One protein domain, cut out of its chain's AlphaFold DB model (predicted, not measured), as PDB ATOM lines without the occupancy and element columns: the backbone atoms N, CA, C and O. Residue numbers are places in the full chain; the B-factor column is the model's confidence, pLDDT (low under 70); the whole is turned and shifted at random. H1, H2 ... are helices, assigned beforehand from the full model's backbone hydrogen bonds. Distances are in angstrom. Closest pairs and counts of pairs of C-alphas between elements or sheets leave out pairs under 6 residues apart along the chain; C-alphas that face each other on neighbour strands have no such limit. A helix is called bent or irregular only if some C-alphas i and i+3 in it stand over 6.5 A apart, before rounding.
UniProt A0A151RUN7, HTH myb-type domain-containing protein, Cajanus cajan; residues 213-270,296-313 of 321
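What this domain is: This is residues 213 to 270 and 296 to 313 of the 321 residues of the protein "HTH myb-type domain-containing protein" of Cajanus cajan (UniProt A0A151RUN7). One long, slightly bent helix, H3, has a helical hairpin of H1 and H2 near its start and H4 set crosswise on H3b, where residues 302 to 313 stick out. The printed part has 76 residues with four named helices, in order H1, H2, H3, H4: all helix. It is loose, radius of gyration of the C-alphas 14.7 A, spanning 44 by 28 by 25 A.

How they stand to each other: Start at H3, residues 246 to 270, one helix by its hydrogen bonds but bent: C-alphas 255 and 258 are 6.8 A apart, and arms H3a, 246 to 255, and H3b, 258 to 270, stand at a shallow tilt of 24 degrees. H2, residues 233 to 240, only just touches H3a, with 3 pairs of C-alphas within 8 A, the closest Met 238 and Leu 246, 7.0 A. H1, residues 213 to 228, touches H2, closest C-alphas Asn 225 and Leu 233, 6.0 A. H4, residues 296 to 313, touches H3b with 297 to 301 alone, closest C-alphas Leu 262 and Gly 297, 5.2 A. Within H4, 13 of 14 O i to N i+4 pairs are within hydrogen-bond range.

Where its parts are: Find C-alpha 213 at (-36.216, 23.847, -26.413); H1 runs 22.6 A. H4 ends at (-16.593, 47.411, -53.638).

The domain as a whole: Residues 271 to 295 are cut out, a 15.8 A gap between C-alphas 270 and 296. H4 has mean pLDDT 37.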
ATOM      1  N   GLN A 213     -35.354  23.390 -27.503       91.50
ATOM      2  CA  GLN A 213     -36.216  23.847 -26.413       91.50
ATOM      3  C   GLN A 213     -35.888  25.282 -25.982       91.50
ATOM      4  O   GLN A 213     -36.802  26.089 -25.815       91.50
ATOM      5  N   GLU A 214     -34.603  25.620 -25.842       92.81
ATOM      6  CA  GLU A 214     -34.177  26.986 -25.527       92.81
ATOM      7  C   GLU A 214     -34.581  27.966 -26.635       92.81
ATOM      8  O   GLU A 214     -35.099  29.038 -26.330       92.81
ATOM      9  N   GLN A 215     -34.419  27.589 -27.906       91.62
ATOM     10  CA  GLN A 215     -34.815  28.418 -29.050       91.62
ATOM     11  C   GLN A 215     -36.328  28.696 -29.051       91.62
ATOM     12  O   GLN A 215     -36.739  29.854 -29.106       91.62
ATOM     13  N   LYS A 216     -37.158  27.652 -28.894       91.50
ATOM     14  CA  LYS A 216     -38.627  27.779 -28.811       91.50
ATOM     15  C   LYS A 216     -39.064  28.661 -27.638       91.50
ATOM     16  O   LYS A 216     -39.958  29.492 -27.777       91.50
ATOM     17  N   LYS A 217     -38.421  28.493 -26.478       93.56
ATOM     18  CA  LYS A 217     -38.693  29.296 -25.280       93.56
ATOM     19  C   LYS A 217     -38.281  30.758 -25.466       93.56
ATOM     20  O   LYS A 217     -38.983  31.650 -25.011       93.56
ATOM     21  N   PHE A 218     -37.153  31.017 -26.121       93.25
ATOM     22  CA  PHE A 218     -36.706  32.379 -26.397       93.25
ATOM     23  C   PHE A 218     -37.697  33.094 -27.322       93.25
ATOM     24  O   PHE A 218     -38.139  34.201 -27.025       93.25
ATOM     25  N   GLU A 219     -38.100  32.432 -28.406       91.44
ATOM     26  CA  GLU A 219     -39.065  32.967 -29.364       91.44
ATOM     27  C   GLU A 219     -40.421  33.288 -28.722       91.44
ATOM     28  O   GLU A 219     -40.985  34.350 -28.997       91.44
ATOM     29  N   SER A 220     -40.936  32.421 -27.843       90.31
ATOM     30  CA  SER A 220     -42.199  32.689 -27.152       90.31
ATOM     31  C   SER A 220     -42.105  33.902 -26.225       90.31
ATOM     32  O   SER A 220     -43.018  34.721 -26.215       90.31
ATOM     33  N   LEU A 221     -40.992  34.073 -25.504       90.19
ATOM     34  CA  LEU A 221     -40.779  35.228 -24.627       90.19
ATOM     35  C   LEU A 221     -40.677  36.543 -25.404       90.19
ATOM     36  O   LEU A 221     -41.254  37.542 -24.979       90.19
ATOM     37  N   VAL A 222     -39.986  36.546 -26.549       88.44
ATOM     38  CA  VAL A 222     -39.904  37.745 -27.397       88.44
ATOM     39  C   VAL A 222     -41.276  38.100 -27.970       88.44
ATOM     40  O   VAL A 222     -41.659  39.265 -27.942       88.44
ATOM     41  N   LYS A 223     -42.050  37.107 -28.432       85.56
ATOM     42  CA  LYS A 223     -43.424  37.318 -28.921       85.56
ATOM     43  C   LYS A 223     -44.341  37.878 -27.830       85.56
ATOM     44  O   LYS A 223     -45.048  38.844 -28.081       85.56
ATOM     45  N   LEU A 224     -44.283  37.323 -26.617       81.75
ATOM     46  CA  LEU A 224     -45.064  37.810 -25.476       81.75
ATOM     47  C   LEU A 224     -44.718  39.258 -25.119       81.75
ATOM     48  O   LEU A 224     -45.620  40.057 -24.906       81.75
ATOM     49  N   ASN A 225     -43.431  39.610 -25.097       81.62
ATOM     50  CA  ASN A 225     -43.003  40.970 -24.778       81.62
ATOM     51  C   ASN A 225     -43.470  41.999 -25.825       81.62
ATOM     52  O   ASN A 225     -43.893  43.092 -25.454       81.62
ATOM     53  N   LEU A 226     -43.458  41.629 -27.113       76.62
ATOM     54  CA  LEU A 226     -44.029  42.458 -28.180       76.62
ATOM     55  C   LEU A 226     -45.541  42.662 -27.991       76.62
ATOM     56  O   LEU A 226     -46.039  43.754 -28.242       76.62
ATOM     57  N   SER A 227     -46.264  41.642 -27.517       71.00
ATOM     58  CA  SER A 227     -47.701  41.743 -27.226       71.00
ATOM     59  C   SER A 227     -48.024  42.583 -25.989       71.00
ATOM     60  O   SER A 227     -49.066  43.231 -25.960       71.00
ATOM     61  N   THR A 228     -47.174  42.569 -24.958       66.56
ATOM     62  CA  THR A 228     -47.455  43.249 -23.681       66.56
ATOM     63  C   THR A 228     -46.939  44.687 -23.610       66.56
ATOM     64  O   THR A 228     -47.199  45.359 -22.615       66.56
ATOM     65  N   ASN A 229     -46.223  45.173 -24.635       60.22
ATOM     66  CA  ASN A 229     -45.566  46.491 -24.658       60.22
ATOM     67  C   ASN A 229     -44.707  46.763 -23.401       60.22
ATOM     68  O   ASN A 229     -44.550  47.902 -22.952       60.22
ATOM     69  N   ASP A 230     -44.184  45.696 -22.792       61.12
ATOM     70  CA  ASP A 230     -43.436  45.774 -21.545       61.12
ATOM     71  C   ASP A 230     -41.977  46.143 -21.840       61.12
ATOM     72  O   ASP A 230     -41.291  45.498 -22.638       61.12
ATOM     73  N   LYS A 231     -41.482  47.194 -21.184       68.00
ATOM     74  CA  LYS A 231     -40.251  47.905 -21.566       68.00
ATOM     75  C   LYS A 231     -38.958  47.122 -21.311       68.00
ATOM     76  O   LYS A 231     -37.884  47.617 -21.636       68.00
ATOM     77  N   ASN A 232     -39.023  45.911 -20.747       78.88
ATOM     78  CA  ASN A 232     -37.844  45.192 -20.259       78.88
ATOM     79  C   ASN A 232     -37.723  43.740 -20.760       78.88
ATOM     80  O   ASN A 232     -37.536  42.819 -19.959       78.88
ATOM     81  N   LEU A 233     -37.724  43.538 -22.087       84.50
ATOM     82  CA  LEU A 233     -37.468  42.240 -22.745       84.50
ATOM     83  C   LEU A 233     -36.308  41.469 -22.100       84.50
ATOM     84  O   LEU A 233     -36.448  40.312 -21.711       84.50
ATOM     85  N   TRP A 234     -35.153  42.116 -21.948       88.06
ATOM     86  CA  TRP A 234     -33.946  41.453 -21.454       88.06
ATOM     87  C   TRP A 234     -34.072  40.988 -20.004       88.06
ATOM     88  O   TRP A 234     -33.551  39.928 -19.667       88.06
ATOM     89  N   LYS A 235     -34.808  41.717 -19.153       87.00
ATOM     90  CA  LYS A 235     -35.069  41.307 -17.764       87.00
ATOM     91  C   LYS A 235     -35.882  40.013 -17.728       87.00
ATOM     92  O   LYS A 235     -35.541  39.092 -16.986       87.00
ATOM     93  N   LEU A 236     -36.911  39.929 -18.572       87.25
ATOM     94  CA  LEU A 236     -37.741  38.736 -18.715       87.25
ATOM     95  C   LEU A 236     -36.913  37.544 -19.211       87.25
ATOM     96  O   LEU A 236     -36.922  36.481 -18.593       87.25
ATOM     97  N   VAL A 237     -36.156  37.719 -20.296       89.81
ATOM     98  CA  VAL A 237     -35.351  36.636 -20.875       89.81
ATOM     99  C   VAL A 237     -34.285  36.156 -19.880       89.81
ATOM    100  O   VAL A 237     -34.151  34.950 -19.677       89.81
ATOM    101  N   MET A 238     -33.600  37.059 -19.170       89.75
ATOM    102  CA  MET A 238     -32.608  36.687 -18.149       89.75
ATOM    103  C   MET A 238     -33.197  35.818 -17.030       89.75
ATOM    104  O   MET A 238     -32.568  34.837 -16.635       89.75
ATOM    105  N   LYS A 239     -34.424  36.104 -16.568       89.06
ATOM    106  CA  LYS A 239     -35.126  35.276 -15.564       89.06
ATOM    107  C   LYS A 239     -35.323  33.833 -16.045       89.06
ATOM    108  O   LYS A 239     -35.290  32.897 -15.250       89.06
ATOM    109  N   HIS A 240     -35.525  33.643 -17.347       89.06
ATOM    110  CA  HIS A 240     -35.812  32.342 -17.943       89.06
ATOM    111  C   HIS A 240     -34.582  31.580 -18.452       89.06
ATOM    112  O   HIS A 240     -34.712  30.377 -18.713       89.06
ATOM    113  N   PHE A 241     -33.426  32.240 -18.569       91.44
ATOM    114  CA  PHE A 241     -32.155  31.666 -19.024       91.44
ATOM    115  C   PHE A 241     -30.997  32.006 -18.065       91.44
ATOM    116  O   PHE A 241     -30.039  32.665 -18.471       91.44
ATOM    117  N   PRO A 242     -31.027  31.529 -16.804       89.00
ATOM    118  CA  PRO A 242     -30.013  31.878 -15.801       89.00
ATOM    119  C   PRO A 242     -28.606  31.352 -16.135       89.00
ATOM    120  O   PRO A 242     -27.616  31.866 -15.625       89.00
ATOM    121  N   SER A 243     -28.497  30.336 -16.995       89.62
ATOM    122  CA  SER A 243     -27.225  29.765 -17.455       89.62
ATOM    123  C   SER A 243     -26.599  30.513 -18.640       89.62
ATOM    124  O   SER A 243     -25.467  30.209 -19.021       89.62
ATOM    125  N   LYS A 244     -27.311  31.469 -19.253       90.69
ATOM    126  CA  LYS A 244     -26.827  32.247 -20.402       90.69
ATOM    127  C   LYS A 244     -26.513  33.673 -19.958       90.69
ATOM    128  O   LYS A 244     -27.255  34.283 -19.196       90.69
ATOM    129  N   SER A 245     -25.427  34.240 -20.473       91.62
ATOM    130  CA  SER A 245     -25.111  35.655 -20.256       91.62
ATOM    131  C   SER A 245     -25.987  36.561 -21.125       91.62
ATOM    132  O   SER A 245     -26.455  36.152 -22.192       91.62
ATOM    133  N   LEU A 246     -26.149  37.828 -20.722       90.31
ATOM    134  CA  LEU A 246     -26.829  38.840 -21.540       90.31
ATOM    135  C   LEU A 246     -26.198  38.955 -22.936       90.31
ATOM    136  O   LEU A 246     -26.916  39.006 -23.929       90.31
ATOM    137  N   LYS A 247     -24.860  38.888 -23.026       90.44
ATOM    138  CA  LYS A 247     -24.142  38.853 -24.309       90.44
ATOM    139  C   LYS A 247     -24.621  37.693 -25.189       90.44
ATOM    140  O   LYS A 247     -24.879  37.900 -26.367       90.44
ATOM    141  N   CYS A 248     -24.767  36.490 -24.631       89.94
ATOM    142  CA  CYS A 248     -25.234  35.321 -25.378       89.94
ATOM    143  C   CYS A 248     -26.674  35.503 -25.888       89.94
ATOM    144  O   CYS A 248     -26.961  35.174 -27.037       89.94
ATOM    145  N   MET A 249     -27.556  36.072 -25.062       90.94
ATOM    146  CA  MET A 249     -28.948  36.358 -25.432       90.94
ATOM    147  C   MET A 249     -29.052  37.413 -26.536       90.94
ATOM    148  O   MET A 249     -29.769  37.207 -27.512       90.94
ATOM    149  N   ILE A 250     -28.307  38.514 -26.413       89.38
ATOM    150  CA  ILE A 250     -28.241  39.570 -27.432       89.38
ATOM    151  C   ILE A 250     -27.675  39.007 -28.740       89.38
ATOM    152  O   ILE A 250     -28.236  39.247 -29.807       89.38
ATOM    153  N   ASN A 251     -26.610  38.205 -28.658       89.25
ATOM    154  CA  ASN A 251     -26.013  37.566 -29.827       89.25
ATOM    155  C   ASN A 251     -27.016  36.650 -30.541       89.25
ATOM    156  O   ASN A 251     -27.171  36.727 -31.755       89.25
ATOM    157  N   TYR A 252     -27.745  35.819 -29.793       89.75
ATOM    158  CA  TYR A 252     -28.791  34.964 -30.355       89.75
ATOM    159  C   TYR A 252     -29.924  35.780 -30.995       89.75
ATOM    160  O   TYR A 252     -30.381  35.450 -32.090       89.75
ATOM    161  N   TYR A 253     -30.351  36.871 -30.353       89.56
ATOM    162  CA  TYR A 253     -31.405  37.738 -30.875       89.56
ATOM    163  C   TYR A 253     -31.054  38.305 -32.255       89.56
ATOM    164  O   TYR A 253     -31.802  38.095 -33.208       89.56
ATOM    165  N   TYR A 254     -29.903  38.971 -32.377       86.50
ATOM    166  CA  TYR A 254     -29.522  39.663 -33.611       86.50
ATOM    167  C   TYR A 254     -28.976  38.734 -34.698       86.50
ATOM    168  O   TYR A 254     -29.172  39.014 -35.877       86.50
ATOM    169  N   ASN A 255     -28.318  37.629 -34.328       86.12
ATOM    170  CA  ASN A 255     -27.654  36.751 -35.298       86.12
ATOM    171  C   ASN A 255     -28.437  35.477 -35.640       86.12
ATOM    172  O   ASN A 255     -28.032  34.750 -36.548       86.12
ATOM    173  N   VAL A 256     -29.535  35.184 -34.933       85.75
ATOM    174  CA  VAL A 256     -30.363  33.994 -35.187       85.75
ATOM    175  C   VAL A 256     -31.843  34.344 -35.268       85.75
ATOM    176  O   VAL A 256     -32.460  34.114 -36.305       85.75
ATOM    177  N   TYR A 257     -32.424  34.889 -34.199       88.12
ATOM    178  CA  TYR A 257     -33.871  35.111 -34.119       88.12
ATOM    179  C   TYR A 257     -34.360  36.157 -35.129       88.12
ATOM    180  O   TYR A 257     -35.252  35.869 -35.926       88.12
ATOM    181  N   LEU A 258     -33.762  37.351 -35.125       86.62
ATOM    182  CA  LEU A 258     -34.193  38.463 -35.966       86.62
ATOM    183  C   LEU A 258     -34.039  38.142 -37.467       86.62
ATOM    184  O   LEU A 258     -35.030  38.288 -38.181       86.62
ATOM    185  N   PRO A 259     -32.901  37.602 -37.960       81.81
ATOM    186  CA  PRO A 259     -32.776  37.200 -39.364       81.81
ATOM    187  C   PRO A 259     -33.779  36.119 -39.782       81.81
ATOM    188  O   PRO A 259     -34.310  36.171 -40.890       81.81
ATOM    189  N   ARG A 260     -34.075  35.147 -38.905       84.62
ATOM    190  CA  ARG A 260     -35.089  34.115 -39.181       84.62
ATOM    191  C   ARG A 260     -36.483  34.716 -39.291       84.62
ATOM    192  O   ARG A 260     -37.186  34.392 -40.241       84.62
ATOM    193  N   ARG A 261     -36.859  35.598 -38.358       84.81
ATOM    194  CA  ARG A 261     -38.155  36.287 -38.381       84.81
ATOM    195  C   ARG A 261     -38.319  37.085 -39.672       84.81
ATOM    196  O   ARG A 261     -39.271  36.856 -40.403       84.81
ATOM    197  N   LEU A 262     -37.331  37.920 -39.995       81.56
ATOM    198  CA  LEU A 262     -37.339  38.731 -41.213       81.56
ATOM    199  C   LEU A 262     -37.420  37.865 -42.477       81.56
ATOM    200  O   LEU A 262     -38.187  38.172 -43.378       81.56
ATOM    201  N   SER A 263     -36.694  36.743 -42.535       74.69
ATOM    202  CA  SER A 263     -36.797  35.814 -43.666       74.69
ATOM    203  C   SER A 263     -38.202  35.227 -43.833       74.69
ATOM    204  O   SER A 263     -38.591  34.949 -44.966       74.69
ATOM    205  N   VAL A 264     -38.922  34.951 -42.744       76.38
ATOM    206  CA  VAL A 264     -40.299  34.438 -42.814       76.38
ATOM    207  C   VAL A 264     -41.234  35.539 -43.305       76.38
ATOM    208  O   VAL A 264     -42.014  35.299 -44.225       76.38
ATOM    209  N   ASP A 265     -41.094  36.746 -42.758       73.06
ATOM    210  CA  ASP A 265     -41.918  37.904 -43.115       73.06
ATOM    211  C   ASP A 265     -41.756  38.258 -44.608       73.06
ATOM    212  O   ASP A 265     -42.744  38.381 -45.333       73.06
ATOM    213  N   THR A 266     -40.515  38.323 -45.110       72.12
ATOM    214  CA  THR A 266     -40.239  38.633 -46.523       72.12
ATOM    215  C   THR A 266     -40.773  37.555 -47.472       72.12
ATOM    216  O   THR A 266     -41.287  37.888 -48.534       72.12
ATOM    217  N   ARG A 267     -40.687  36.264 -47.116       65.88
ATOM    218  CA  ARG A 267     -41.209  35.175 -47.967       65.88
ATOM    219  C   ARG A 267     -42.734  35.156 -48.001       65.88
ATOM    220  O   ARG A 267     -43.304  35.012 -49.073       65.88
ATOM    221  N   SER A 268     -43.367  35.372 -46.850       57.03
ATOM    222  CA  SER A 268     -44.829  35.396 -46.730       57.03
ATOM    223  C   SER A 268     -45.453  36.555 -47.516       57.03
ATOM    224  O   SER A 268     -46.568  36.435 -48.009       57.03
ATOM    225  N   SER A 269     -44.730  37.670 -47.671       51.81
ATOM    226  CA  SER A 269     -45.177  38.811 -48.479       51.81
ATOM    227  C   SER A 269     -45.041  38.595 -49.993       51.81
ATOM    228  O   SER A 269     -45.722  39.281 -50.752       51.81
ATOM    229  N   CYS A 270     -44.171  37.689 -50.451       44.69
ATOM    230  CA  CYS A 270     -43.944  37.450 -51.882       44.69
ATOM    231  C   CYS A 270     -45.020  36.565 -52.528       44.69
ATOM    232  O   CYS A 270     -45.249  36.680 -53.729       44.69
ATOM    233  N   ILE A 296     -36.010  47.214 -43.608       34.72
ATOM    234  CA  ILE A 296     -35.018  46.621 -42.691       34.72
ATOM    235  C   ILE A 296     -34.823  45.115 -42.958       34.72
ATOM    236  O   ILE A 296     -33.700  44.622 -42.860       34.72
ATOM    237  N   GLY A 297     -35.875  44.383 -43.344       30.16
ATOM    238  CA  GLY A 297     -35.814  42.963 -43.721       30.16
ATOM    239  C   GLY A 297     -35.041  42.700 -45.014       30.16
ATOM    240  O   GLY A 297     -34.173  41.823 -45.044       30.16
ATOM    241  N   PHE A 298     -35.288  43.512 -46.047       30.66
ATOM    242  CA  PHE A 298     -34.485  43.522 -47.271       30.66
ATOM    243  C   PHE A 298     -33.051  43.959 -46.980       30.66
ATOM    244  O   PHE A 298     -32.119  43.288 -47.413       30.66
ATOM    245  N   ILE A 299     -32.850  44.992 -46.156       36.03
ATOM    246  CA  ILE A 299     -31.510  45.413 -45.756       36.03
ATOM    247  C   ILE A 299     -30.801  44.301 -44.993       36.03
ATOM    248  O   ILE A 299     -29.625  44.185 -45.223       36.03
ATOM    249  N   TYR A 300     -31.408  43.452 -44.157       33.41
ATOM    250  CA  TYR A 300     -30.643  42.468 -43.359       33.41
ATOM    251  C   TYR A 300     -30.272  41.177 -44.116       33.41
ATOM    252  O   TYR A 300     -29.162  40.662 -43.957       33.41
ATOM    253  N   VAL A 301     -31.182  40.653 -44.948       35.34
ATOM    254  CA  VAL A 301     -30.914  39.468 -45.789       35.34
ATOM    255  C   VAL A 301     -30.004  39.839 -46.957       35.34
ATOM    256  O   VAL A 301     -29.115  39.056 -47.304       35.34
ATOM    257  N   SER A 302     -30.155  41.055 -47.489       35.94
ATOM    258  CA  SER A 302     -29.173  41.618 -48.398       35.94
ATOM    259  C   SER A 302     -27.905  42.005 -47.637       35.94
ATOM    260  O   SER A 302     -26.866  41.577 -48.070       35.94
ATOM    261  N   SER A 303     -27.914  42.580 -46.426       41.75
ATOM    262  CA  SER A 303     -26.709  43.047 -45.686       41.75
ATOM    263  C   SER A 303     -25.674  41.986 -45.384       41.75
ATOM    264  O   SER A 303     -24.514  42.338 -45.323       41.75
ATOM    265  N   ILE A 304     -25.991  40.707 -45.183       46.25
ATOM    266  CA  ILE A 304     -24.901  39.723 -45.024       46.25
ATOM    267  C   ILE A 304     -24.235  39.439 -46.379       46.25
ATOM    268  O   ILE A 304     -23.021  39.271 -46.439       46.25
ATOM    269  N   LEU A 305     -24.991  39.457 -47.479       42.00
ATOM    270  CA  LEU A 305     -24.476  39.287 -48.844       42.00
ATOM    271  C   LEU A 305     -23.939  40.602 -49.447       42.00
ATOM    272  O   LEU A 305     -23.003  40.578 -50.242       42.00
ATOM    273  N   ASP A 306     -24.451  41.738 -48.996       37.69
ATOM    274  CA  ASP A 306     -24.120  43.104 -49.366       37.69
ATOM    275  C   ASP A 306     -22.999  43.621 -48.490       37.69
ATOM    276  O   ASP A 306     -22.210  44.370 -49.007       37.69
ATOM    277  N   LEU A 307     -22.819  43.207 -47.229       40.22
ATOM    278  CA  LEU A 307     -21.573  43.452 -46.488       40.22
ATOM    279  C   LEU A 307     -20.441  42.703 -47.180       40.22
ATOM    280  O   LEU A 307     -19.394  43.285 -47.435       40.22
ATOM    281  N   ILE A 308     -20.675  41.451 -47.581       41.69
ATOM    282  CA  ILE A 308     -19.715  40.689 -48.389       41.69
ATOM    283  C   ILE A 308     -19.450  41.387 -49.744       41.69
ATOM    284  O   ILE A 308     -18.303  41.418 -50.189       41.69
ATOM    285  N   SER A 309     -20.456  42.013 -50.367       32.03
ATOM    286  CA  SER A 309     -20.308  42.763 -51.635       32.03
ATOM    287  C   SER A 309     -19.786  44.208 -51.468       32.03
ATOM    288  O   SER A 309     -19.108  44.733 -52.349       32.03
ATOM    289  N   PHE A 310     -20.021  44.846 -50.324       35.56
ATOM    290  CA  PHE A 310     -19.618  46.206 -49.946       35.56
ATOM    291  C   PHE A 310     -18.144  46.217 -49.551       35.56
ATOM    292  O   PHE A 310     -17.377  47.025 -50.067       35.56
ATOM    293  N   PHE A 311     -17.701  45.224 -48.770       37.62
ATOM    294  CA  PHE A 311     -16.275  44.979 -48.547       37.62
ATOM    295  C   PHE A 311     -15.533  44.606 -49.848       37.62
ATOM    296  O   PHE A 311     -14.325  44.826 -49.932       37.62
ATOM    297  N   SER A 312     -16.237  44.112 -50.879       36.62
ATOM    298  CA  SER A 312     -15.685  43.908 -52.230       36.62
ATOM    299  C   SER A 312     -15.586  45.217 -53.038       36.62
ATOM    300  O   SER A 312     -14.591  45.445 -53.725       36.62
ATOM    301  N   SER A 313     -16.565  46.125 -52.911       30.70
ATOM    302  CA  SER A 313     -16.593  47.411 -53.638       30.70
ATOM    303  C   SER A 313     -15.581  48.437 -53.120       30.70
ATOM    304  O   SER A 313     -15.039  49.205 -53.913       30.70
TER     305      SER A 313